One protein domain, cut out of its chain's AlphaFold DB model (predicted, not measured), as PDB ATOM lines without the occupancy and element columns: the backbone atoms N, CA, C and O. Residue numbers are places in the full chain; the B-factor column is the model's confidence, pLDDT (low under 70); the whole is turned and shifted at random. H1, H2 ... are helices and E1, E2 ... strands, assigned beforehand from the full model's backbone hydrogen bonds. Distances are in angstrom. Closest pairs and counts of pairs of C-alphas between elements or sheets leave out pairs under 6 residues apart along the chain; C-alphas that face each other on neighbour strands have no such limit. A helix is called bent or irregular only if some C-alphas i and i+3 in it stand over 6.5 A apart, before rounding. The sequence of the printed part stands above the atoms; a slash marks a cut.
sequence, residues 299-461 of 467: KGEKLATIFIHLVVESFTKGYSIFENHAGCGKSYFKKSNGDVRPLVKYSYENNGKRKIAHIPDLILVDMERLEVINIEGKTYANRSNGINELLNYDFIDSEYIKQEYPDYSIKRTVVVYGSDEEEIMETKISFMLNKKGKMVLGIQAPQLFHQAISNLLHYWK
ATOM      1  N   LYS A 299      20.261  11.523  -6.191       93.38
ATOM      2  CA  LYS A 299      19.324  12.343  -5.404       93.38
ATOM      3  C   LYS A 299      19.992  13.537  -4.735       93.38
ATOM      4  O   LYS A 299      19.351  14.575  -4.588       93.38
ATOM      5  N   GLY A 300      21.237  13.385  -4.297       93.62
ATOM      6  CA  GLY A 300      21.953  14.375  -3.502       93.62
ATOM      7  C   GLY A 300      22.284  15.656  -4.267       93.62
ATOM      8  O   GLY A 300      22.765  15.622  -5.398       93.62
ATOM      9  N   GLU A 301      22.111  16.799  -3.604       94.19
ATOM     10  CA  GLU A 301      22.478  18.121  -4.136       94.19
ATOM     11  C   GLU A 301      23.965  18.285  -4.453       94.19
ATOM     12  O   GLU A 301      24.325  19.067  -5.336       94.19
ATOM     13  N   LYS A 302      24.814  17.463  -3.818       95.88
ATOM     14  CA  LYS A 302      26.250  17.382  -4.100       95.88
ATOM     15  C   LYS A 302      26.561  17.162  -5.580       95.88
ATOM     16  O   LYS A 302      27.580  17.650  -6.051       95.88
ATOM     17  N   LEU A 303      25.682  16.498  -6.338       97.94
ATOM     18  CA  LEU A 303      25.896  16.267  -7.769       97.94
ATOM     19  C   LEU A 303      26.022  17.575  -8.562       97.94
ATOM     20  O   LEU A 303      26.894  17.678  -9.420       97.94
ATOM     21  N   ALA A 304      25.194  18.583  -8.269       98.31
ATOM     22  CA  ALA A 304      25.249  19.862  -8.977       98.31
ATOM     23  C   ALA A 304      26.426  20.728  -8.515       98.31
ATOM     24  O   ALA A 304      27.109  21.330  -9.344       98.31
ATOM     25  N   THR A 305      26.694  20.775  -7.206       98.25
ATOM     26  CA  THR A 305      27.783  21.602  -6.671       98.25
ATOM     27  C   THR A 305      29.161  21.037  -7.024       98.25
ATOM     28  O   THR A 305      30.022  21.806  -7.443       98.25
ATOM     29  N   ILE A 306      29.363  19.713  -6.965       98.50
ATOM     30  CA  ILE A 306      30.596  19.057  -7.444       98.50
ATOM     31  C   ILE A 306      30.767  19.262  -8.952       98.50
ATOM     32  O   ILE A 306      31.874  19.534  -9.415       98.50
ATOM     33  N   PHE A 307      29.686  19.170  -9.731       98.69
ATOM     34  CA  PHE A 307      29.748  19.420 -11.168       98.69
ATOM     35  C   PHE A 307      30.237  20.839 -11.485       98.69
ATOM     36  O   PHE A 307      31.202  20.986 -12.232       98.69
ATOM     37  N   ILE A 308      29.628  21.870 -10.886       98.56
ATOM     38  CA  ILE A 308      30.054  23.262 -11.088       98.56
ATOM     39  C   ILE A 308      31.496  23.475 -10.642       98.56
ATOM     40  O   ILE A 308      32.266  24.075 -11.387       98.56
ATOM     41  N   HIS A 309      31.875  22.938  -9.481       98.50
ATOM     42  CA  HIS A 309      33.244  23.014  -8.983       98.50
ATOM     43  C   HIS A 309      34.238  22.488 -10.032       98.50
ATOM     44  O   HIS A 309      35.114  23.224 -10.486       98.50
ATOM     45  N   LEU A 310      34.070  21.238 -10.474       98.25
ATOM     46  CA  LEU A 310      35.013  20.591 -11.387       98.25
ATOM     47  C   LEU A 310      35.047  21.248 -12.772       98.25
ATOM     48  O   LEU A 310      36.110  21.326 -13.388       98.25
ATOM     49  N   VAL A 311      33.903  21.724 -13.269       98.12
ATOM     50  CA  VAL A 311      33.825  22.370 -14.585       98.12
ATOM     51  C   VAL A 311      34.482  23.742 -14.572       98.12
ATOM     52  O   VAL A 311      35.232  24.053 -15.495       98.12
ATOM     53  N   VAL A 312      34.278  24.531 -13.515       98.38
ATOM     54  CA  VAL A 312      34.959  25.819 -13.353       98.38
ATOM     55  C   VAL A 312      36.472  25.622 -13.308       98.38
ATOM     56  O   VAL A 312      37.171  26.230 -14.118       98.38
ATOM     57  N   GLU A 313      36.973  24.726 -12.455       96.38
ATOM     58  CA  GLU A 313      38.420  24.498 -12.318       96.38
ATOM     59  C   GLU A 313      39.060  23.889 -13.576       96.38
ATOM     60  O   GLU A 313      40.228  24.142 -13.869       96.38
ATOM     61  N   SER A 314      38.312  23.100 -14.352       95.81
ATOM     62  CA  SER A 314      38.858  22.429 -15.540       95.81
ATOM     63  C   SER A 314      38.805  23.276 -16.814       95.81
ATOM     64  O   SER A 314      39.658  23.092 -17.689       95.81
ATOM     65  N   PHE A 315      37.819  24.172 -16.936       97.12
ATOM     66  CA  PHE A 315      37.499  24.880 -18.185       97.12
ATOM     67  C   PHE A 315      37.573  26.408 -18.091       97.12
ATOM     68  O   PHE A 315      37.267  27.096 -19.068       97.12
ATOM     69  N   THR A 316      37.995  26.958 -16.954       97.38
ATOM     70  CA  THR A 316      38.195  28.404 -16.776       97.38
ATOM     71  C   THR A 316      39.479  28.688 -15.994       97.38
ATOM     72  O   THR A 316      40.230  27.774 -15.663       97.38
ATOM     73  N   LYS A 317      39.747  29.969 -15.709       96.06
ATOM     74  CA  LYS A 317      40.784  30.389 -14.751       96.06
ATOM     75  C   LYS A 317      40.246  30.567 -13.327       96.06
ATOM     76  O   LYS A 317      40.999  30.973 -12.444       96.06
ATOM     77  N   GLY A 318      38.951  30.332 -13.119       96.94
ATOM     78  CA  GLY A 318      38.358  30.372 -11.794       96.94
ATOM     79  C   GLY A 318      38.769  29.164 -10.961       96.94
ATOM     80  O   GLY A 318      39.101  28.108 -11.497       96.94
ATOM     81  N   TYR A 319      38.755  29.329  -9.643       96.62
ATOM     82  CA  TYR A 319      39.146  28.279  -8.704       96.62
ATOM     83  C   TYR A 319      38.327  28.338  -7.418       96.62
ATOM     84  O   TYR A 319      37.745  29.376  -7.089       96.62
ATOM     85  N   SER A 320      38.283  27.225  -6.687       97.06
ATOM     86  CA  SER A 320      37.643  27.171  -5.375       97.06
ATOM     87  C   SER A 320      38.546  27.727  -4.270       97.06
ATOM     88  O   SER A 320      39.755  27.484  -4.223       97.06
ATOM     89  N   ILE A 321      37.952  28.493  -3.354       97.12
ATOM     90  CA  ILE A 321      38.615  28.949  -2.120       97.12
ATOM     91  C   ILE A 321      38.015  28.323  -0.868       97.12
ATOM     92  O   ILE A 321      38.594  28.424   0.211       97.12
ATOM     93  N   PHE A 322      36.869  27.660  -0.999       96.62
ATOM     94  CA  PHE A 322      36.254  26.890   0.068       96.62
ATOM     95  C   PHE A 322      35.246  25.891  -0.506       96.62
ATOM     96  O   PHE A 322      34.500  26.239  -1.417       96.62
ATOM     97  N   GLU A 323      35.186  24.686   0.059       95.06
ATOM     98  CA  GLU A 323      34.198  23.659  -0.268       95.06
ATOM     99  C   GLU A 323      33.677  22.954   0.997       95.06
ATOM    100  O   GLU A 323      34.396  22.716   1.972       95.06
ATOM    101  N   ASN A 324      32.393  22.622   0.977       94.75
ATOM    102  CA  ASN A 324      31.664  21.893   2.007       94.75
ATOM    103  C   ASN A 324      30.464  21.170   1.375       94.75
ATOM    104  O   ASN A 324      29.362  21.205   1.907       94.75
ATOM    105  N   HIS A 325      30.669  20.543   0.215       95.56
ATOM    106  CA  HIS A 325      29.613  19.820  -0.493       95.56
ATOM    107  C   HIS A 325      28.858  18.860   0.445       95.56
ATOM    108  O   HIS A 325      29.462  18.215   1.303       95.56
ATOM    109  N   ALA A 326      27.538  18.742   0.279       90.88
ATOM    110  CA  ALA A 326      26.708  17.907   1.144       90.88
ATOM    111  C   ALA A 326      27.258  16.471   1.274       90.88
ATOM    112  O   ALA A 326      27.429  15.760   0.283       90.88
ATOM    113  N   GLY A 327      27.527  16.047   2.512       84.31
ATOM    114  CA  GLY A 327      28.086  14.726   2.825       84.31
ATOM    115  C   GLY A 327      29.598  14.580   2.612       84.31
ATOM    116  O   GLY A 327      30.127  13.537   2.971       84.31
ATOM    117  N   CYS A 328      30.279  15.603   2.090       88.75
ATOM    118  CA  CYS A 328      31.723  15.626   1.868       88.75
ATOM    119  C   CYS A 328      32.484  16.257   3.048       88.75
ATOM    120  O   CYS A 328      31.929  16.970   3.895       88.75
ATOM    121  N   GLY A 329      33.795  16.041   3.084       85.12
ATOM    122  CA  GLY A 329      34.710  16.705   3.997       85.12
ATOM    123  C   GLY A 329      34.803  18.212   3.736       85.12
ATOM    124  O   GLY A 329      35.208  18.655   2.668       85.12
ATOM    125  N   LYS A 330      34.514  19.026   4.758       89.19
ATOM    126  CA  LYS A 330      34.736  20.483   4.724       89.19
ATOM    127  C   LYS A 330      36.205  20.803   4.431       89.19
ATOM    128  O   LYS A 330      37.061  20.265   5.132       89.19
ATOM    129  N   SER A 331      36.532  21.729   3.532       91.31
ATOM    130  CA  SER A 331      37.911  22.197   3.306       91.31
ATOM    131  C   SER A 331      38.358  23.254   4.327       91.31
ATOM    132  O   SER A 331      37.654  23.582   5.289       91.31
ATOM    133  N   TYR A 332      39.578  23.762   4.165       91.69
ATOM    134  CA  TYR A 332      39.958  25.058   4.725       91.69
ATOM    135  C   TYR A 332      39.518  26.188   3.789       91.69
ATOM    136  O   TYR A 332      39.247  25.950   2.612       91.69
ATOM    137  N   PHE A 333      39.459  27.408   4.320       94.94
ATOM    138  CA  PHE A 333      39.344  28.613   3.507       94.94
ATOM    139  C   PHE A 333      40.733  29.000   2.994       94.94
ATOM    140  O   PHE A 333      41.647  29.187   3.802       94.94
ATOM    141  N   LYS A 334      40.884  29.110   1.676       95.06
ATOM    142  CA  LYS A 334      42.115  29.520   1.000       95.06
ATOM    143  C   LYS A 334      42.168  31.041   0.888       95.06
ATOM    144  O   LYS A 334      41.213  31.671   0.444       95.06
ATOM    145  N   LYS A 335      43.287  31.619   1.302       93.50
ATOM    146  CA  LYS A 335      43.578  33.047   1.204       93.50
ATOM    147  C   LYS A 335      44.167  33.390  -0.162       93.50
ATOM    148  O   LYS A 335      44.703  32.524  -0.858       93.50
ATOM    149  N   SER A 336      44.154  34.673  -0.506       89.44
ATOM    150  CA  SER A 336      44.742  35.181  -1.754       89.44
ATOM    151  C   SER A 336      46.253  34.948  -1.855       89.44
ATOM    152  O   SER A 336      46.766  34.760  -2.955       89.44
ATOM    153  N   ASN A 337      46.963  34.873  -0.724       89.25
ATOM    154  CA  ASN A 337      48.392  34.549  -0.675       89.25
ATOM    155  C   ASN A 337      48.704  33.038  -0.789       89.25
ATOM    156  O   ASN A 337      49.872  32.660  -0.798       89.25
ATOM    157  N   GLY A 338      47.680  32.180  -0.867       87.81
ATOM    158  CA  GLY A 338      47.816  30.725  -0.951       87.81
ATOM    159  C   GLY A 338      47.748  29.984   0.387       87.81
ATOM    160  O   GLY A 338      47.526  28.773   0.371       87.81
ATOM    161  N   ASP A 339      47.859  30.676   1.524       90.12
ATOM    162  CA  ASP A 339      47.715  30.059   2.845       90.12
ATOM    163  C   ASP A 339      46.272  29.614   3.098       90.12
ATOM    164  O   ASP A 339      45.314  30.107   2.500       90.12
ATOM    165  N   VAL A 340      46.097  28.711   4.061       91.12
ATOM    166  CA  VAL A 340      44.784  28.189   4.441       91.12
ATOM    167  C   VAL A 340      44.455  28.476   5.903       91.12
ATOM    168  O   VAL A 340      45.330  28.483   6.770       91.12
ATOM    169  N   ARG A 341      43.174  28.710   6.207       89.12
ATOM    170  CA  ARG A 341      42.681  28.840   7.588       89.12
ATOM    171  C   ARG A 341      41.343  28.124   7.799       89.12
ATOM    172  O   ARG A 341      40.505  28.103   6.897       89.12
ATOM    173  N   PRO A 342      41.092  27.536   8.980       87.75
ATOM    174  CA  PRO A 342      39.821  26.875   9.249       87.75
ATOM    175  C   PRO A 342      38.676  27.892   9.379       87.75
ATOM    176  O   PRO A 342      38.826  28.950   9.996       87.75
ATOM    177  N   LEU A 343      37.495  27.546   8.854       86.81
ATOM    178  CA  LEU A 343      36.270  28.290   9.162       86.81
ATOM    179  C   LEU A 343      35.835  28.026  10.606       86.81
ATOM    180  O   LEU A 343      35.669  26.865  11.015       86.81
ATOM    181  N   VAL A 344      35.595  29.101  11.356       82.94
ATOM    182  CA  VAL A 344      35.061  29.030  12.715       82.94
ATOM    183  C   VAL A 344      33.626  28.508  12.705       82.94
ATOM    184  O   VAL A 344      32.823  28.825  11.837       82.94
ATOM    185  N   LYS A 345      33.286  27.685  13.702       75.25
ATOM    186  CA  LYS A 345      31.929  27.129  13.843       75.25
ATOM    187  C   LYS A 345      30.924  28.151  14.394       75.25
ATOM    188  O   LYS A 345      29.717  27.946  14.287       75.25
ATOM    189  N   TYR A 346      31.411  29.215  15.028       80.19
ATOM    190  CA  TYR A 346      30.574  30.169  15.740       80.19
ATOM    191  C   TYR A 346      31.028  31.596  15.489       80.19
ATOM    192  O   TYR A 346      32.227  31.864  15.520       80.19
ATOM    193  N   SER A 347      30.054  32.478  15.312       76.94
ATOM    194  CA  SER A 347      30.209  33.925  15.354       76.94
ATOM    195  C   SER A 347      29.700  34.470  16.693       76.94
ATOM    196  O   SER A 347      29.034  33.760  17.461       76.94
ATOM    197  N   TYR A 348      30.037  35.723  16.988       75.25
ATOM    198  CA  TYR A 348      29.603  36.420  18.194       75.25
ATOM    199  C   TYR A 348      28.821  37.668  17.800       75.25
ATOM    200  O   TYR A 348      29.259  38.438  16.950       75.25
ATOM    201  N   GLU A 349      27.653  37.845  18.404       70.31
ATOM    202  CA  GLU A 349      26.892  39.088  18.316       70.31
ATOM    203  C   GLU A 349      27.525  40.168  19.210       70.31
ATOM    204  O   GLU A 349      28.243  39.858  20.165       70.31
ATOM    205  N   ASN A 350      27.201  41.442  18.965       69.06
ATOM    206  CA  ASN A 350      27.699  42.582  19.756       69.06
ATOM    207  C   ASN A 350      27.345  42.494  21.258       69.06
ATOM    208  O   ASN A 350      27.996  43.122  22.085       69.06
ATOM    209  N   ASN A 351      26.335  41.700  21.627       71.94
ATOM    210  CA  ASN A 351      25.934  41.414  23.011       71.94
ATOM    211  C   ASN A 351      26.712  40.231  23.646       71.94
ATOM    212  O   ASN A 351      26.372  39.792  24.743       71.94
ATOM    213  N   GLY A 352      27.704  39.666  22.946       73.50
ATOM    214  CA  GLY A 352      28.493  38.507  23.377       73.50
ATOM    215  C   GLY A 352      27.821  37.143  23.162       73.50
ATOM    216  O   GLY A 352      28.408  36.109  23.493       73.50
ATOM    217  N   LYS A 353      26.606  37.094  22.601       78.00
ATOM    218  CA  LYS A 353      25.883  35.842  22.352       78.00
ATOM    219  C   LYS A 353      26.509  35.081  21.188       78.00
ATOM    220  O   LYS A 353      26.742  35.609  20.104       78.00
ATOM    221  N   ARG A 354      26.751  33.793  21.420       79.00
ATOM    222  CA  ARG A 354      27.301  32.862  20.431       79.00
ATOM    223  C   ARG A 354      26.216  32.436  19.439       79.00
ATOM    224  O   ARG A 354      25.215  31.850  19.856       79.00
ATOM    225  N   LYS A 355      26.452  32.634  18.143       81.12
ATOM    226  CA  LYS A 355      25.605  32.141  17.045       81.12
ATOM    227  C   LYS A 355      26.383  31.124  16.207       81.12
ATOM    228  O   LYS A 355      27.609  31.170  16.143       81.12
ATOM    229  N   ILE A 356      25.696  30.149  15.615       82.19
ATOM    230  CA  ILE A 356      26.323  29.223  14.659       82.19
ATOM    231  C   ILE A 356      26.619  30.011  13.381       82.19
ATOM    232  O   ILE A 356      25.733  30.685  12.860       82.19
ATOM    233  N   ALA A 357      27.860  29.943  12.902       84.69
ATOM    234  CA  ALA A 357      28.213  30.538  11.621       84.69
ATOM    235  C   ALA A 357      27.572  29.710  10.499       84.69
ATOM    236  O   ALA A 357      27.738  28.488  10.469       84.69
ATOM    237  N   HIS A 358      26.839  30.369   9.604       89.56
ATOM    238  CA  HIS A 358      26.335  29.730   8.393       89.56
ATOM    239  C   HIS A 358      27.506  29.546   7.429       89.56
ATOM    240  O   HIS A 358      28.265  30.484   7.190       89.56
ATOM    241  N   ILE A 359      27.675  28.323   6.935       91.75
ATOM    242  CA  ILE A 359      28.796  27.922   6.087       91.75
ATOM    243  C   ILE A 359      28.212  27.525   4.729       91.75
ATOM    244  O   ILE A 359      27.358  26.643   4.728       91.75
ATOM    245  N   PRO A 360      28.648  28.152   3.623       94.75
ATOM    246  CA  PRO A 360      28.172  27.808   2.286       94.75
ATOM    247  C   PRO A 360      28.727  26.466   1.813       94.75
ATOM    248  O   PRO A 360      29.672  25.942   2.398       94.75
ATOM    249  N   ASP A 361      28.198  25.928   0.718       96.81
ATOM    250  CA  ASP A 361      28.687  24.663   0.158       96.81
ATOM    251  C   ASP A 361      29.921  24.837  -0.725       96.81
ATOM    252  O   ASP A 361      30.754  23.934  -0.813       96.81
ATOM    253  N   LEU A 362      30.052  25.976  -1.404       98.19
ATOM    254  CA  LEU A 362      31.161  26.244  -2.315       98.19
ATOM    255  C   LEU A 362      31.398  27.750  -2.432       98.19
ATOM    256  O   LEU A 362      30.455  28.533  -2.520       98.19
ATOM    257  N   ILE A 363      32.662  28.162  -2.468       98.50
ATOM    258  CA  ILE A 363      33.048  29.537  -2.784       98.50
ATOM    259  C   ILE A 363      34.065  29.498  -3.920       98.50
ATOM    260  O   ILE A 363      35.127  28.885  -3.787       98.50
ATOM    261  N   LEU A 364      33.730  30.154  -5.028       98.62
ATOM    262  CA  LEU A 364      34.561  30.249  -6.226       98.62
ATOM    263  C   LEU A 364      35.067  31.675  -6.425       98.62
ATOM    264  O   LEU A 364      34.384  32.634  -6.072       98.62
ATOM    265  N   VAL A 365      36.231  31.807  -7.049       98.38
ATOM    266  CA  VAL A 365      36.811  33.087  -7.462       98.38
ATOM    267  C   VAL A 365      36.848  33.157  -8.981       98.38
ATOM    268  O   VAL A 365      37.408  32.274  -9.628       98.38
ATOM    269  N   ASP A 366      36.293  34.225  -9.544       98.12
ATOM    270  CA  ASP A 366      36.488  34.644 -10.928       98.12
ATOM    271  C   ASP A 366      37.567  35.733 -10.978       98.12
ATOM    272  O   ASP A 366      37.315  36.911 -10.713       98.12
ATOM    273  N   MET A 367      38.788  35.328 -11.323       94.00
ATOM    274  CA  MET A 367      39.935  36.235 -11.407       94.00
ATOM    275  C   MET A 367      39.809  37.255 -12.540       94.00
ATOM    276  O   MET A 367      40.380  38.336 -12.448       94.00
ATOM    277  N   GLU A 368      39.104  36.916 -13.624       95.44
ATOM    278  CA  GLU A 368      39.018  37.781 -14.808       95.44
ATOM    279  C   GLU A 368      38.063  38.956 -14.567       95.44
ATOM    280  O   GLU A 368      38.214  40.009 -15.182       95.44
ATOM    281  N   ARG A 369      37.093  38.780 -13.663       97.19
ATOM    282  CA  ARG A 369      36.033  39.761 -13.378       97.19
ATOM    283  C   ARG A 369      36.078  40.320 -11.959       97.19
ATOM    284  O   ARG A 369      35.237  41.147 -11.623       97.19
ATOM    285  N   LEU A 370      37.042  39.874 -11.148       97.25
ATOM    286  CA  LEU A 370      37.160  40.212  -9.729       97.25
ATOM    287  C   LEU A 370      35.827  39.979  -8.989       97.25
ATOM    288  O   LEU A 370      35.284  40.860  -8.321       97.25
ATOM    289  N   GLU A 371      35.263  38.780  -9.151       98.31
ATOM    290  CA  GLU A 371      34.012  38.360  -8.505       98.31
ATOM    291  C   GLU A 371      34.256  37.104  -7.657       98.31
ATOM    292  O   GLU A 371      34.892  36.150  -8.097       98.31
ATOM    293  N   VAL A 372      33.743  37.091  -6.429       98.56
ATOM    294  CA  VAL A 372      33.654  35.904  -5.576       98.56
ATOM    295  C   VAL A 372      32.211  35.418  -5.584       98.56
ATOM    296  O   VAL A 372      31.287  36.159  -5.246       98.56
ATOM    297  N   ILE A 373      32.015  34.154  -5.942       98.69
ATOM    298  CA  ILE A 373      30.701  33.527  -6.047       98.69
ATOM    299  C   ILE A 373      30.519  32.608  -4.839       98.69
ATOM    300  O   ILE A 373      31.170  31.570  -4.732       98.69
ATOM    301  N   ASN A 374      29.629  33.000  -3.933       98.31
ATOM    302  CA  ASN A 374      29.283  32.276  -2.716       98.31
ATOM    303  C   ASN A 374      28.009  31.438  -2.955       98.31
ATOM    304  O   ASN A 374      26.950  31.986  -3.278       98.31
ATOM    305  N   ILE A 375      28.127  30.111  -2.867       98.62
ATOM    306  CA  ILE A 375      27.155  29.158  -3.410       98.62
ATOM    307  C   ILE A 375      26.533  28.308  -2.304       98.62
ATOM    308  O   ILE A 375      27.236  27.643  -1.543       98.62
ATOM    309  N   GLU A 376      25.203  28.261  -2.312       98.31
ATOM    310  CA  GLU A 376      24.404  27.276  -1.583       98.31
ATOM    311  C   GLU A 376      23.931  26.168  -2.528       98.31
ATOM    312  O   GLU A 376      23.333  26.442  -3.572       98.31
ATOM    313  N   GLY A 377      24.178  24.913  -2.173       97.88
ATOM    314  CA  GLY A 377      23.680  23.743  -2.875       97.88
ATOM    315  C   GLY A 377      22.336  23.300  -2.314       97.88
ATOM    316  O   GLY A 377      22.176  23.146  -1.110       97.88
ATOM    317  N   LYS A 378      21.354  23.046  -3.181       97.88
ATOM    318  CA  LYS A 378      20.096  22.404  -2.771       97.88
ATOM    319  C   LYS A 378      19.598  21.384  -3.779       97.88
ATOM    320  O   LYS A 378      19.844  21.462  -4.978       97.88
ATOM    321  N   THR A 379      18.801  20.434  -3.324       97.75
ATOM    322  CA  THR A 379      17.909  19.719  -4.247       97.75
ATOM    323  C   THR A 379      16.875  20.692  -4.820       97.75
ATOM    324  O   THR A 379      16.431  21.613  -4.135       97.75
ATOM    325  N   TYR A 380      16.434  20.484  -6.063       96.81
ATOM    326  CA  TYR A 380      15.458  21.359  -6.725       96.81
ATOM    327  C   TYR A 380      14.159  21.505  -5.913       96.81
ATOM    328  O   TYR A 380      13.577  22.588  -5.841       96.81
ATOM    329  N   ALA A 381      13.730  20.433  -5.240       96.50
ATOM    330  CA  ALA A 381      12.563  20.443  -4.357       96.50
ATOM    331  C   ALA A 381      12.713  21.404  -3.160       96.50
ATOM    332  O   ALA A 381      11.721  21.938  -2.682       96.50
ATOM    333  N   ASN A 382      13.945  21.658  -2.708       97.19
ATOM    334  CA  ASN A 382      14.259  22.500  -1.551       97.19
ATOM    335  C   ASN A 382      14.874  23.856  -1.937       97.19
ATOM    336  O   ASN A 382      15.406  24.563  -1.080       97.19
ATOM    337  N   ARG A 383      14.803  24.250  -3.213       97.19
ATOM    338  CA  ARG A 383      15.458  25.464  -3.731       97.19
ATOM    339  C   ARG A 383      15.036  26.753  -3.021       97.19
ATOM    340  O   ARG A 383      15.882  27.598  -2.751       97.19
ATOM    341  N   SER A 384      13.761  26.880  -2.643       97.25
ATOM    342  CA  SER A 384      13.258  28.043  -1.898       97.25
ATOM    343  C   SER A 384      13.937  28.198  -0.534       97.25
ATOM    344  O   SER A 384      14.221  29.319  -0.120       97.25
ATOM    345  N   ASN A 385      14.272  27.087   0.135       96.75
ATOM    346  CA  ASN A 385      15.025  27.124   1.389       96.75
ATOM    347  C   ASN A 385      16.449  27.635   1.154       96.75
ATOM    348  O   ASN A 385      16.898  28.518   1.878       96.75
ATOM    349  N   GLY A 386      17.114  27.164   0.093       96.38
ATOM    350  CA  GLY A 386      18.437  27.659  -0.297       96.38
ATOM    351  C   GLY A 386      18.448  29.161  -0.589       96.38
ATOM    352  O   GLY A 386      19.353  29.864  -0.154       96.38
ATOM    353  N   ILE A 387      17.409  29.687  -1.253       97.62
ATOM    354  CA  ILE A 387      17.277  31.134  -1.510       97.62
ATOM    355  C   ILE A 387      17.208  31.920  -0.194       97.62
ATOM    356  O   ILE A 387      17.883  32.941  -0.059       97.62
ATOM    357  N   ASN A 388      16.429  31.441   0.778       97.19
ATOM    358  CA  ASN A 388      16.318  32.075   2.094       97.19
ATOM    359  C   ASN A 388      17.636  32.001   2.882       97.19
ATOM    360  O   ASN A 388      17.981  32.937   3.603       97.19
ATOM    361  N   GLU A 389      18.393  30.911   2.738       95.88
ATOM    362  CA  GLU A 389      19.664  30.713   3.437       95.88
ATOM    363  C   GLU A 389      20.752  31.701   3.004       95.88
ATOM    364  O   GLU A 389      21.557  32.097   3.850       95.88
ATOM    365  N   LEU A 390      20.715  32.200   1.758       96.62
ATOM    366  CA  LEU A 390      21.661  33.212   1.258       96.62
ATOM    367  C   LEU A 390      21.701  34.489   2.116       96.62
ATOM    368  O   LEU A 390      22.716  35.192   2.131       96.62
ATOM    369  N   LEU A 391      20.619  34.806   2.834       94.56
ATOM    370  CA  LEU A 391      20.548  35.963   3.732       94.56
ATOM    371  C   LEU A 391      21.470  35.825   4.952       94.56
ATOM    372  O   LEU A 391      21.785  36.817   5.595       94.56
ATOM    373  N   ASN A 392      21.938  34.615   5.267       93.50
ATOM    374  CA  ASN A 392      22.731  34.357   6.467       93.50
ATOM    375  C   ASN A 392      24.253  34.406   6.240       93.50
ATOM    376  O   ASN A 392      25.012  34.180   7.186       93.50
ATOM    377  N   TYR A 393      24.712  34.706   5.019       94.62
ATOM    378  CA  TYR A 393      26.135  34.669   4.658       94.62
ATOM    379  C   TYR A 393      26.926  35.957   4.903       94.62
ATOM    380  O   TYR A 393      28.115  35.999   4.601       94.62
ATOM    381  N   ASP A 394      26.328  36.966   5.544       92.94
ATOM    382  CA  ASP A 394      27.009  38.232   5.861       92.94
ATOM    383  C   ASP A 394      28.315  38.027   6.633       92.94
ATOM    384  O   ASP A 394      29.307  38.688   6.344       92.94
ATOM    385  N   PHE A 395      28.337  37.066   7.559       91.62
ATOM    386  CA  PHE A 395      29.522  36.746   8.352       91.62
ATOM    387  C   PHE A 395      30.680  36.193   7.509       91.62
ATOM    388  O   PHE A 395      31.822  36.605   7.685       91.62
ATOM    389  N   ILE A 396      30.413  35.247   6.602       93.56
ATOM    390  CA  ILE A 396      31.466  34.686   5.739       93.56
ATOM    391  C   ILE A 396      31.954  35.753   4.759       93.56
ATOM    392  O   ILE A 396      33.159  35.888   4.544       93.56
ATOM    393  N   ASP A 397      31.033  36.555   4.231       94.81
ATOM    394  CA  ASP A 397      31.366  37.651   3.338       94.81
ATOM    395  C   ASP A 397      32.257  38.697   4.029       94.81
ATOM    396  O   ASP A 397      33.261  39.105   3.449       94.81
ATOM    397  N   SER A 398      31.942  39.115   5.262       92.75
ATOM    398  CA  SER A 398      32.705  40.146   5.981       92.75
ATOM    399  C   SER A 398      34.009  39.637   6.584       92.75
ATOM    400  O   SER A 398      35.042  40.282   6.417       92.75
ATOM    401  N   GLU A 399      33.981  38.498   7.279       91.44
ATOM    402  CA  GLU A 399      35.116  38.030   8.080       91.44
ATOM    403  C   GLU A 399      36.132  37.239   7.265       91.44
ATOM    404  O   GLU A 399      37.297  37.158   7.654       91.44
ATOM    405  N   TYR A 400      35.707  36.626   6.156       94.06
ATOM    406  CA  TYR A 400      36.560  35.778   5.325       94.06
ATOM    407  C   TYR A 400      36.773  36.370   3.940       94.06
ATOM    408  O   TYR A 400      37.909  36.689   3.600       94.06
ATOM    409  N   ILE A 401      35.710  36.545   3.156       96.44
ATOM    410  CA  ILE A 401      35.862  36.922   1.747       96.44
ATOM    411  C   ILE A 401      36.450  38.331   1.622       96.44
ATOM    412  O   ILE A 401      37.509  38.477   1.026       96.44
ATOM    413  N   LYS A 402      35.842  39.355   2.231       96.06
ATOM    414  CA  LYS A 402      36.319  40.749   2.120       96.06
ATOM    415  C   LYS A 402      37.690  40.990   2.749       96.06
ATOM    416  O   LYS A 402      38.398  41.881   2.302       96.06
ATOM    417  N   GLN A 403      38.062  40.225   3.777       94.44
ATOM    418  CA  GLN A 403      39.383  40.352   4.403       94.44
ATOM    419  C   GLN A 403      40.497  39.854   3.478       94.44
ATOM    420  O   GLN A 403      41.575  40.435   3.439       94.44
ATOM    421  N   GLU A 404      40.243  38.766   2.749       95.56
ATOM    422  CA  GLU A 404      41.266  38.071   1.960       95.56
ATOM    423  C   GLU A 404      41.202  38.443   0.462       95.56
ATOM    424  O   GLU A 404      42.201  38.317  -0.247       95.56
ATOM    425  N   TYR A 405      40.045  38.931  -0.005       96.31
ATOM    426  CA  TYR A 405      39.732  39.344  -1.380       96.31
ATOM    427  C   TYR A 405      38.992  40.707  -1.399       96.31
ATOM    428  O   TYR A 405      37.847  40.778  -1.849       96.31
ATOM    429  N   PRO A 406      39.600  41.801  -0.896       95.75
ATOM    430  CA  PRO A 406      38.920  43.090  -0.690       95.75
ATOM    431  C   PRO A 406      38.438  43.770  -1.977       95.75
ATOM    432  O   PRO A 406      37.404  44.435  -1.964       95.75
ATOM    433  N   ASP A 407      39.153  43.571  -3.087       96.06
ATOM    434  CA  ASP A 407      38.831  44.181  -4.385       96.06
ATOM    435  C   ASP A 407      37.770  43.399  -5.173       96.06
ATOM    436  O   ASP A 407      37.390  43.793  -6.275       96.06
ATOM    437  N   TYR A 408      37.300  42.271  -4.630       97.75
ATOM    438  CA  TYR A 408      36.361  41.397  -5.315       97.75
ATOM    439  C   TYR A 408      34.927  41.727  -4.908       97.75
ATOM    440  O   TYR A 408      34.576  41.796  -3.727       97.75
ATOM    441  N   SER A 409      34.060  41.867  -5.906       98.00
ATOM    442  CA  SER A 409      32.616  41.898  -5.679       98.00
ATOM    443  C   SER A 409      32.124  40.525  -5.210       98.00
ATOM    444  O   SER A 409      32.690  39.502  -5.584       98.00
ATOM    445  N   ILE A 410      31.078  40.478  -4.381       98.38
ATOM    446  CA  ILE A 410      30.539  39.210  -3.866       98.38
ATOM    447  C   ILE A 410      29.153  38.964  -4.446       98.38
ATOM    448  O   ILE A 410      28.245  39.784  -4.288       98.38
ATOM    449  N   LYS A 411      28.973  37.791  -5.054       97.94
ATOM    450  CA  LYS A 411      27.699  37.316  -5.582       97.94
ATOM    451  C   LYS A 411      27.264  36.050  -4.859       97.94
ATOM    452  O   LYS A 411      27.933  35.027  -4.918       97.94
ATOM    453  N   ARG A 412      26.104  36.105  -4.202       98.25
ATOM    454  CA  ARG A 412      25.476  34.939  -3.565       98.25
ATOM    455  C   ARG A 412      24.485  34.278  -4.512       98.25
ATOM    456  O   ARG A 412      23.676  34.976  -5.129       98.25
ATOM    457  N   THR A 413      24.504  32.955  -4.610       98.56
ATOM    458  CA  THR A 413      23.595  32.223  -5.499       98.56
ATOM    459  C   THR A 413      23.309  30.804  -5.022       98.56
ATOM    460  O   THR A 413      24.064  30.237  -4.240       98.56
ATOM    461  N   VAL A 414      22.212  30.229  -5.511       98.62
ATOM    462  CA  VAL A 414      21.868  28.823  -5.311       98.62
ATOM    463  C   VAL A 414      22.227  28.018  -6.560       98.62
ATOM    464  O   VAL A 414      21.942  28.431  -7.688       98.62
ATOM    465  N   VAL A 415      22.808  26.843  -6.340       98.62
ATOM    466  CA  VAL A 415      23.016  25.788  -7.334       98.62
ATOM    467  C   VAL A 415      22.133  24.604  -6.962       98.62
ATOM    468  O   VAL A 415      22.142  24.165  -5.813       98.62
ATOM    469  N   VAL A 416      21.370  24.074  -7.921       98.44
ATOM    470  CA  VAL A 416      20.418  22.994  -7.639       98.44
ATOM    471  C   VAL A 416      20.648  21.721  -8.438       98.44
ATOM    472  O   VAL A 416      21.046  21.750  -9.600       98.44
ATOM    473  N   TYR A 417      20.354  20.584  -7.810       98.44
ATOM    474  CA  TYR A 417      20.292  19.284  -8.476       98.44
ATOM    475  C   TYR A 417      18.865  18.734  -8.514       98.44
ATOM    476  O   TYR A 417      18.115  18.834  -7.540       98.44
ATOM    477  N   GLY A 418      18.530  18.052  -9.605       95.62
ATOM    478  CA  GLY A 418      17.306  17.277  -9.754       95.62
ATOM    479  C   GLY A 418      16.282  17.969 -10.644       95.62
ATOM    480  O   GLY A 418      16.603  18.898 -11.372       95.62
ATOM    481  N   SER A 419      15.036  17.498 -10.569       94.69
ATOM    482  CA  SER A 419      13.958  17.851 -11.505       94.69
ATOM    483  C   SER A 419      14.159  17.348 -12.943       94.69
ATOM    484  O   SER A 419      15.229  16.859 -13.308       94.69
ATOM    485  N   ASP A 420      13.093  17.440 -13.735       95.75
ATOM    486  CA  ASP A 420      13.088  17.239 -15.190       95.75
ATOM    487  C   ASP A 420      12.949  18.564 -15.955       95.75
ATOM    488  O   ASP A 420      12.967  18.558 -17.185       95.75
ATOM    489  N   GLU A 421      12.850  19.679 -15.222       95.56
ATOM    490  CA  GLU A 421      12.794  21.031 -15.774       95.56
ATOM    491  C   GLU A 421      14.020  21.341 -16.637       95.56
ATOM    492  O   GLU A 421      15.124  20.806 -16.452       95.56
ATOM    493  N   GLU A 422      13.810  22.238 -17.591       95.62
ATOM    494  CA  GLU A 422      14.818  22.651 -18.563       95.62
ATOM    495  C   GLU A 422      15.103  24.158 -18.533       95.62
ATOM    496  O   GLU A 422      15.967  24.623 -19.278       95.62
ATOM    497  N   GLU A 423      14.429  24.881 -17.637       95.00
ATOM    498  CA  GLU A 423      14.528  26.324 -17.424       95.00
ATOM    499  C   GLU A 423      14.527  26.644 -15.918       95.00
ATOM    500  O   GLU A 423      14.135  25.822 -15.084       95.00
ATOM    501  N   ILE A 424      15.002  27.839 -15.558       93.56
ATOM    502  CA  ILE A 424      15.066  28.336 -14.177       93.56
ATOM    503  C   ILE A 424      14.395  29.709 -14.138       93.56
ATOM    504  O   ILE A 424      14.856  30.640 -14.798       93.56
ATOM    505  N   MET A 425      13.336  29.843 -13.337       91.88
ATOM    506  CA  MET A 425      12.562  31.087 -13.235       91.88
ATOM    507  C   MET A 425      13.093  32.012 -12.135       91.88
ATOM    508  O   MET A 425      12.981  33.235 -12.215       91.88
ATOM    509  N   GLU A 426      13.671  31.441 -11.082       95.44
ATOM    510  CA  GLU A 426      14.141  32.174  -9.918       95.44
ATOM    511  C   GLU A 426      15.507  32.825 -10.177       95.44
ATOM    512  O   GLU A 426      16.517  32.153 -10.370       95.44
ATOM    513  N   THR A 427      15.579  34.152 -10.070       94.81
ATOM    514  CA  THR A 427      16.805  34.927 -10.341       94.81
ATOM    515  C   THR A 427      17.975  34.610  -9.406       94.81
ATOM    516  O   THR A 427      19.126  34.844  -9.761       94.81
ATOM    517  N   LYS A 428      17.708  34.073  -8.209       97.38
ATOM    518  CA  LYS A 428      18.742  33.686  -7.234       97.38
ATOM    519  C   LYS A 428      19.358  32.314  -7.505       97.38
ATOM    520  O   LYS A 428      20.397  32.007  -6.917       97.38
ATOM    521  N   ILE A 429      18.767  31.520  -8.398       98.19
ATOM    522  CA  ILE A 429      19.304  30.230  -8.823       98.19
ATOM    523  C   ILE A 429      20.104  30.454 -10.107       98.19
ATOM    524  O   ILE A 429      19.563  30.878 -11.124       98.19
ATOM    525  N   SER A 430      21.406  30.193 -10.061       98.25
ATOM    526  CA  SER A 430      22.305  30.415 -11.202       98.25
ATOM    527  C   SER A 430      22.527  29.172 -12.048       98.25
ATOM    528  O   SER A 430      22.901  29.291 -13.213       98.25
ATOM    529  N   PHE A 431      22.312  27.983 -11.492       98.69
ATOM    530  CA  PHE A 431      22.535  26.740 -12.213       98.69
ATOM    531  C   PHE A 431      21.664  25.605 -11.682       98.69
ATOM    532  O   PHE A 431      21.487  25.455 -10.471       98.69
ATOM    533  N   MET A 432      21.181  24.776 -12.602       98.50
ATOM    534  CA  MET A 432      20.523  23.507 -12.331       98.50
ATOM    535  C   MET A 432      21.179  22.399 -13.152       98.50
ATOM    536  O   MET A 432      21.266  22.490 -14.378       98.50
ATOM    537  N   LEU A 433      21.566  21.317 -12.477       98.62
ATOM    538  CA  LEU A 433      21.834  20.032 -13.119       98.62
ATOM    539  C   LEU A 433      20.597  19.147 -12.962       98.62
ATOM    540  O   LEU A 433      20.301  18.683 -11.858       98.62
ATOM    541  N   ASN A 434      19.868  18.921 -14.054       97.62
ATOM    542  CA  ASN A 434      18.646  18.121 -13.999       97.62
ATOM    543  C   ASN A 434      18.938  16.608 -14.010       97.62
ATOM    544  O   ASN A 434      20.064  16.175 -14.271       97.62
ATOM    545  N   LYS A 435      17.923  15.774 -13.751       97.44
ATOM    546  CA  LYS A 435      18.081  14.305 -13.667       97.44
ATOM    547  C   LYS A 435      18.563  13.653 -14.968       97.44
ATOM    548  O   LYS A 435      19.131  12.569 -14.936       97.44
ATOM    549  N   LYS A 436      18.350  14.313 -16.109       97.12
ATOM    550  CA  LYS A 436      18.769  13.852 -17.442       97.12
ATOM    551  C   LYS A 436      20.168  14.348 -17.820       97.12
ATOM    552  O   LYS A 436      20.587  14.142 -18.956       97.12
ATOM    553  N   GLY A 437      20.863  15.039 -16.914       97.81
ATOM    554  CA  GLY A 437      22.189  15.598 -17.155       97.81
ATOM    555  C   GLY A 437      22.191  16.920 -17.924       97.81
ATOM    556  O   GLY A 437      23.256  17.363 -18.351       97.81
ATOM    557  N   LYS A 438      21.032  17.562 -18.128       98.06
ATOM    558  CA  LYS A 438      20.978  18.889 -18.756       98.06
ATOM    559  C   LYS A 438      21.557  19.924 -17.796       98.06
ATOM    560  O   LYS A 438      21.198  19.963 -16.619       98.06
ATOM    561  N   MET A 439      22.439  20.755 -18.333       98.19
ATOM    562  CA  MET A 439      23.080  21.876 -17.655       98.19
ATOM    563  C   MET A 439      22.281  23.140 -17.971       98.19
ATOM    564  O   MET A 439      22.346  23.641 -19.091       98.19
ATOM    565  N   VAL A 440      21.492  23.628 -17.018       98.12
ATOM    566  CA  VAL A 440      20.616  24.789 -17.214       98.12
ATOM    567  C   VAL A 440      21.188  25.975 -16.448       98.12
ATOM    568  O   VAL A 440      21.405  25.888 -15.242       98.12
ATOM    569  N   LEU A 441      21.450  27.078 -17.148       98.25
ATOM    570  CA  LEU A 441      21.926  28.327 -16.553       98.25
ATOM    571  C   LEU A 441      20.737  29.236 -16.240       98.25
ATOM    572  O   LEU A 441      19.819  29.369 -17.047       98.25
ATOM    573  N   GLY A 442      20.753  29.846 -15.058       96.88
ATOM    574  CA  GLY A 442      19.728  30.794 -14.633       96.88
ATOM    575  C   GLY A 442      19.921  32.176 -15.249       96.88
ATOM    576  O   GLY A 442      21.005  32.523 -15.713       96.88
ATOM    577  N   ILE A 443      18.876  33.003 -15.184       93.56
ATOM    578  CA  ILE A 443      18.844  34.347 -15.792       93.56
ATOM    579  C   ILE A 443      20.002  35.233 -15.301       93.56
ATOM    580  O   ILE A 443      20.566  36.009 -16.066       93.56
ATOM    581  N   GLN A 444      20.364  35.120 -14.020       95.56
ATOM    582  CA  GLN A 444      21.461  35.879 -13.412       95.56
ATOM    583  C   GLN A 444      22.679  35.000 -13.117       95.56
ATOM    584  O   GLN A 444      23.421  35.283 -12.171       95.56
ATOM    585  N   ALA A 445      22.903  33.925 -13.877       97.88
ATOM    586  CA  ALA A 445      24.081  33.091 -13.678       97.88
ATOM    587  C   ALA A 445      25.382  33.923 -13.785       97.88
ATOM    588  O   ALA A 445      25.475  34.835 -14.610       97.88
ATOM    589  N   PRO A 446      26.384  33.693 -12.916       98.00
ATOM    590  CA  PRO A 446      27.701  34.305 -13.060       98.00
ATOM    591  C   PRO A 446      28.304  34.020 -14.437       98.00
ATOM    592  O   PRO A 446      28.175  32.912 -14.960       98.00
ATOM    593  N   GLN A 447      29.020  34.994 -15.003       98.31
ATOM    594  CA  GLN A 447      29.684  34.818 -16.300       98.31
ATOM    595  C   GLN A 447      30.719  33.687 -16.273       98.31
ATOM    596  O   GLN A 447      30.896  32.991 -17.274       98.31
ATOM    597  N   LEU A 448      31.320  33.430 -15.106       98.62
ATOM    598  CA  LEU A 448      32.170  32.267 -14.879       98.62
ATOM    599  C   LEU A 448      31.469  30.950 -15.251       98.62
ATOM    600  O   LEU A 448      32.081  30.087 -15.873       98.62
ATOM    601  N   PHE A 449      30.180  30.798 -14.927       98.62
ATOM    602  CA  PHE A 449      29.428  29.574 -15.225       98.62
ATOM    603  C   PHE A 449      29.143  29.458 -16.721       98.62
ATOM    604  O   PHE A 449      29.344  28.392 -17.296       98.62
ATOM    605  N   HIS A 450      28.745  30.558 -17.370       98.50
ATOM    606  CA  HIS A 450      28.567  30.597 -18.824       98.50
ATOM    607  C   HIS A 450      29.845  30.176 -19.557       98.50
ATOM    608  O   HIS A 450      29.803  29.304 -20.424       98.50
ATOM    609  N   GLN A 451      30.986  30.750 -19.168       98.44
ATOM    610  CA  GLN A 451      32.291  30.435 -19.742       98.44
ATOM    611  C   GLN A 451      32.660  28.964 -19.524       98.44
ATOM    612  O   GLN A 451      33.045  28.287 -20.475       98.44
ATOM    613  N   ALA A 452      32.491  28.447 -18.305       98.38
ATOM    614  CA  ALA A 452      32.836  27.069 -17.972       98.38
ATOM    615  C   ALA A 452      32.002  26.049 -18.771       98.38
ATOM    616  O   ALA A 452      32.561  25.134 -19.378       98.38
ATOM    617  N   ILE A 453      30.677  26.233 -18.835       98.44
ATOM    618  CA  ILE A 453      29.772  25.340 -19.577       98.44
ATOM    619  C   ILE A 453      29.994  25.449 -21.087       98.44
ATOM    620  O   ILE A 453      30.061  24.428 -21.770       98.44
ATOM    621  N   SER A 454      30.160  26.664 -21.618       97.94
ATOM    622  CA  SER A 454      30.450  26.867 -23.039       97.94
ATOM    623  C   SER A 454      31.747  26.167 -23.443       97.94
ATOM    624  O   SER A 454      31.772  25.447 -24.439       97.94
ATOM    625  N   ASN A 455      32.815  26.332 -22.660       97.69
ATOM    626  CA  ASN A 455      34.107  25.705 -22.930       97.69
ATOM    627  C   ASN A 455      34.038  24.176 -22.830       97.69
ATOM    628  O   ASN A 455      34.614  23.490 -23.672       97.69
ATOM    629  N   LEU A 456      33.292  23.637 -21.859       97.69
ATOM    630  CA  LEU A 456      33.024  22.202 -21.753       97.69
ATOM    631  C   LEU A 456      32.299  21.665 -22.993       97.69
ATOM    632  O   LEU A 456      32.707  20.654 -23.562       97.69
ATOM    633  N   LEU A 457      31.227  22.327 -23.431       96.81
ATOM    634  CA  LEU A 457      30.484  21.906 -24.618       96.81
ATOM    635  C   LEU A 457      31.345  22.018 -25.879       96.81
ATOM    636  O   LEU A 457      31.341  21.104 -26.697       96.81
ATOM    637  N   HIS A 458      32.122  23.095 -26.029       95.38
ATOM    638  CA  HIS A 458      33.056  23.262 -27.145       95.38
ATOM    639  C   HIS A 458      34.139  22.185 -27.172       95.38
ATOM    640  O   HIS A 458      34.461  21.699 -28.249       95.38
ATOM    641  N   TYR A 459      34.646  21.767 -26.011       94.56
ATOM    642  CA  TYR A 459      35.618  20.680 -25.914       94.56
ATOM    643  C   TYR A 459      35.081  19.355 -26.479       94.56
ATOM    644  O   TYR A 459      35.814  18.621 -27.135       94.56
ATOM    645  N   TRP A 460      33.797  19.059 -26.254       93.38
ATOM    646  CA  TRP A 460      33.160  17.832 -26.742       93.38
ATOM    647  C   TRP A 460      32.537  17.952 -28.136       93.38
ATOM    648  O   TRP A 460      32.245  16.930 -28.765       93.38
ATOM    649  N   LYS A 461      32.335  19.171 -28.650       88.25
ATOM    650  CA  LYS A 461      31.915  19.377 -30.037       88.25
ATOM    651  C   LYS A 461      33.036  18.896 -30.952       88.25
ATOM    652  O   LYS A 461      34.130  19.449 -30.973       88.25
TER     653      LYS A 461
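This is residues 299 to 461 of the 467 residues of an uncharacterized protein of Psychrobacter sp. P11G5 (UniProt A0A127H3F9). A strongly twisted sheet of six strands curls round helix H1, with H4 crossing H1 on the same face and H2 and H3 covering part of the opposite face. A small hairpin, E2 and E3, lies far out at one end of the longest axis, and H4 ends at the other. The printed part has 163 residues in the order H1 E1 E2 E3 E4 E5 H2 H3 E6 E7 E8 H4; the large sheet is mixed, in the order E1 E4 E5 E6 E7 E8, and the class is mixed, helices and strands. It is compact, with a radius of gyration of the C-alphas of 15.6 A, yet elongated, spanning 53 by 34 by 27 A.

Look first for the sheet: E1 is residues 319 to 323, E4 362 to 366, E5 371 to 379 over 25.0 A, E6 409 to 417 over 25.9 A, E7 429 to 433 and E8 439 to 441. Find C-alpha 371 at (34.012, 38.360, -8.505), where E5 begins. H1, residues 302 to 315, starts at C-alpha 302 (26.250, 17.382, -4.100) and runs 19.5 A. H2 is residues 380 to 392, 19.9 A, and H3 394 to 404, 14.8 A. H4, residues 447 to 460, runs 20.2 A to C-alpha 460 at (33.160, 17.832, -26.742). The hairpin strands are E2, 346 to 348, and E3, 354 to 356.

E5 and E6 are parallel, with N 372 and O 409 2.8 A apart; E6 and E7 are parallel too, with N 430 and O 414 at 3.0 A. E1 and E4 are antiparallel, N 321 to O 363 2.9 A. The hairpins are E4 and E5, N 364 to O 373 2.9 A; E7 and E8, N 432 to O 440 2.9 A; and E2 and E3, N 347 to O 355 2.9 A. E5, H2 H3 and E6 form a strand-helix-strand unit, two parallel neighbour strands with helices between, its crossover right-handed. H1 and H4 on one face, H2 and H3 on the other, make three layers. H1 and H4 touch, closest at C-alphas 315 and 452, 5.2 A, about perpendicular at 78 degrees. H2 is irregular, C-alphas 381 and 384 being 8.0 A apart; H3 only just, with 399 and 402 at 6.7 A. Every O i to N i+4 pair is within hydrogen-bond range in H1 and H4, but 5 of 9 in H2 and 4 of 7 in H3.

The C-alphas of Asn 351 and Lys 461 are the two farthest apart, 57.8 A. The printed part has no cut. E1 to E2 and E6 to E7 are the long links. Mean pLDDT of the printed part is 94.2; residue 350 is under 70.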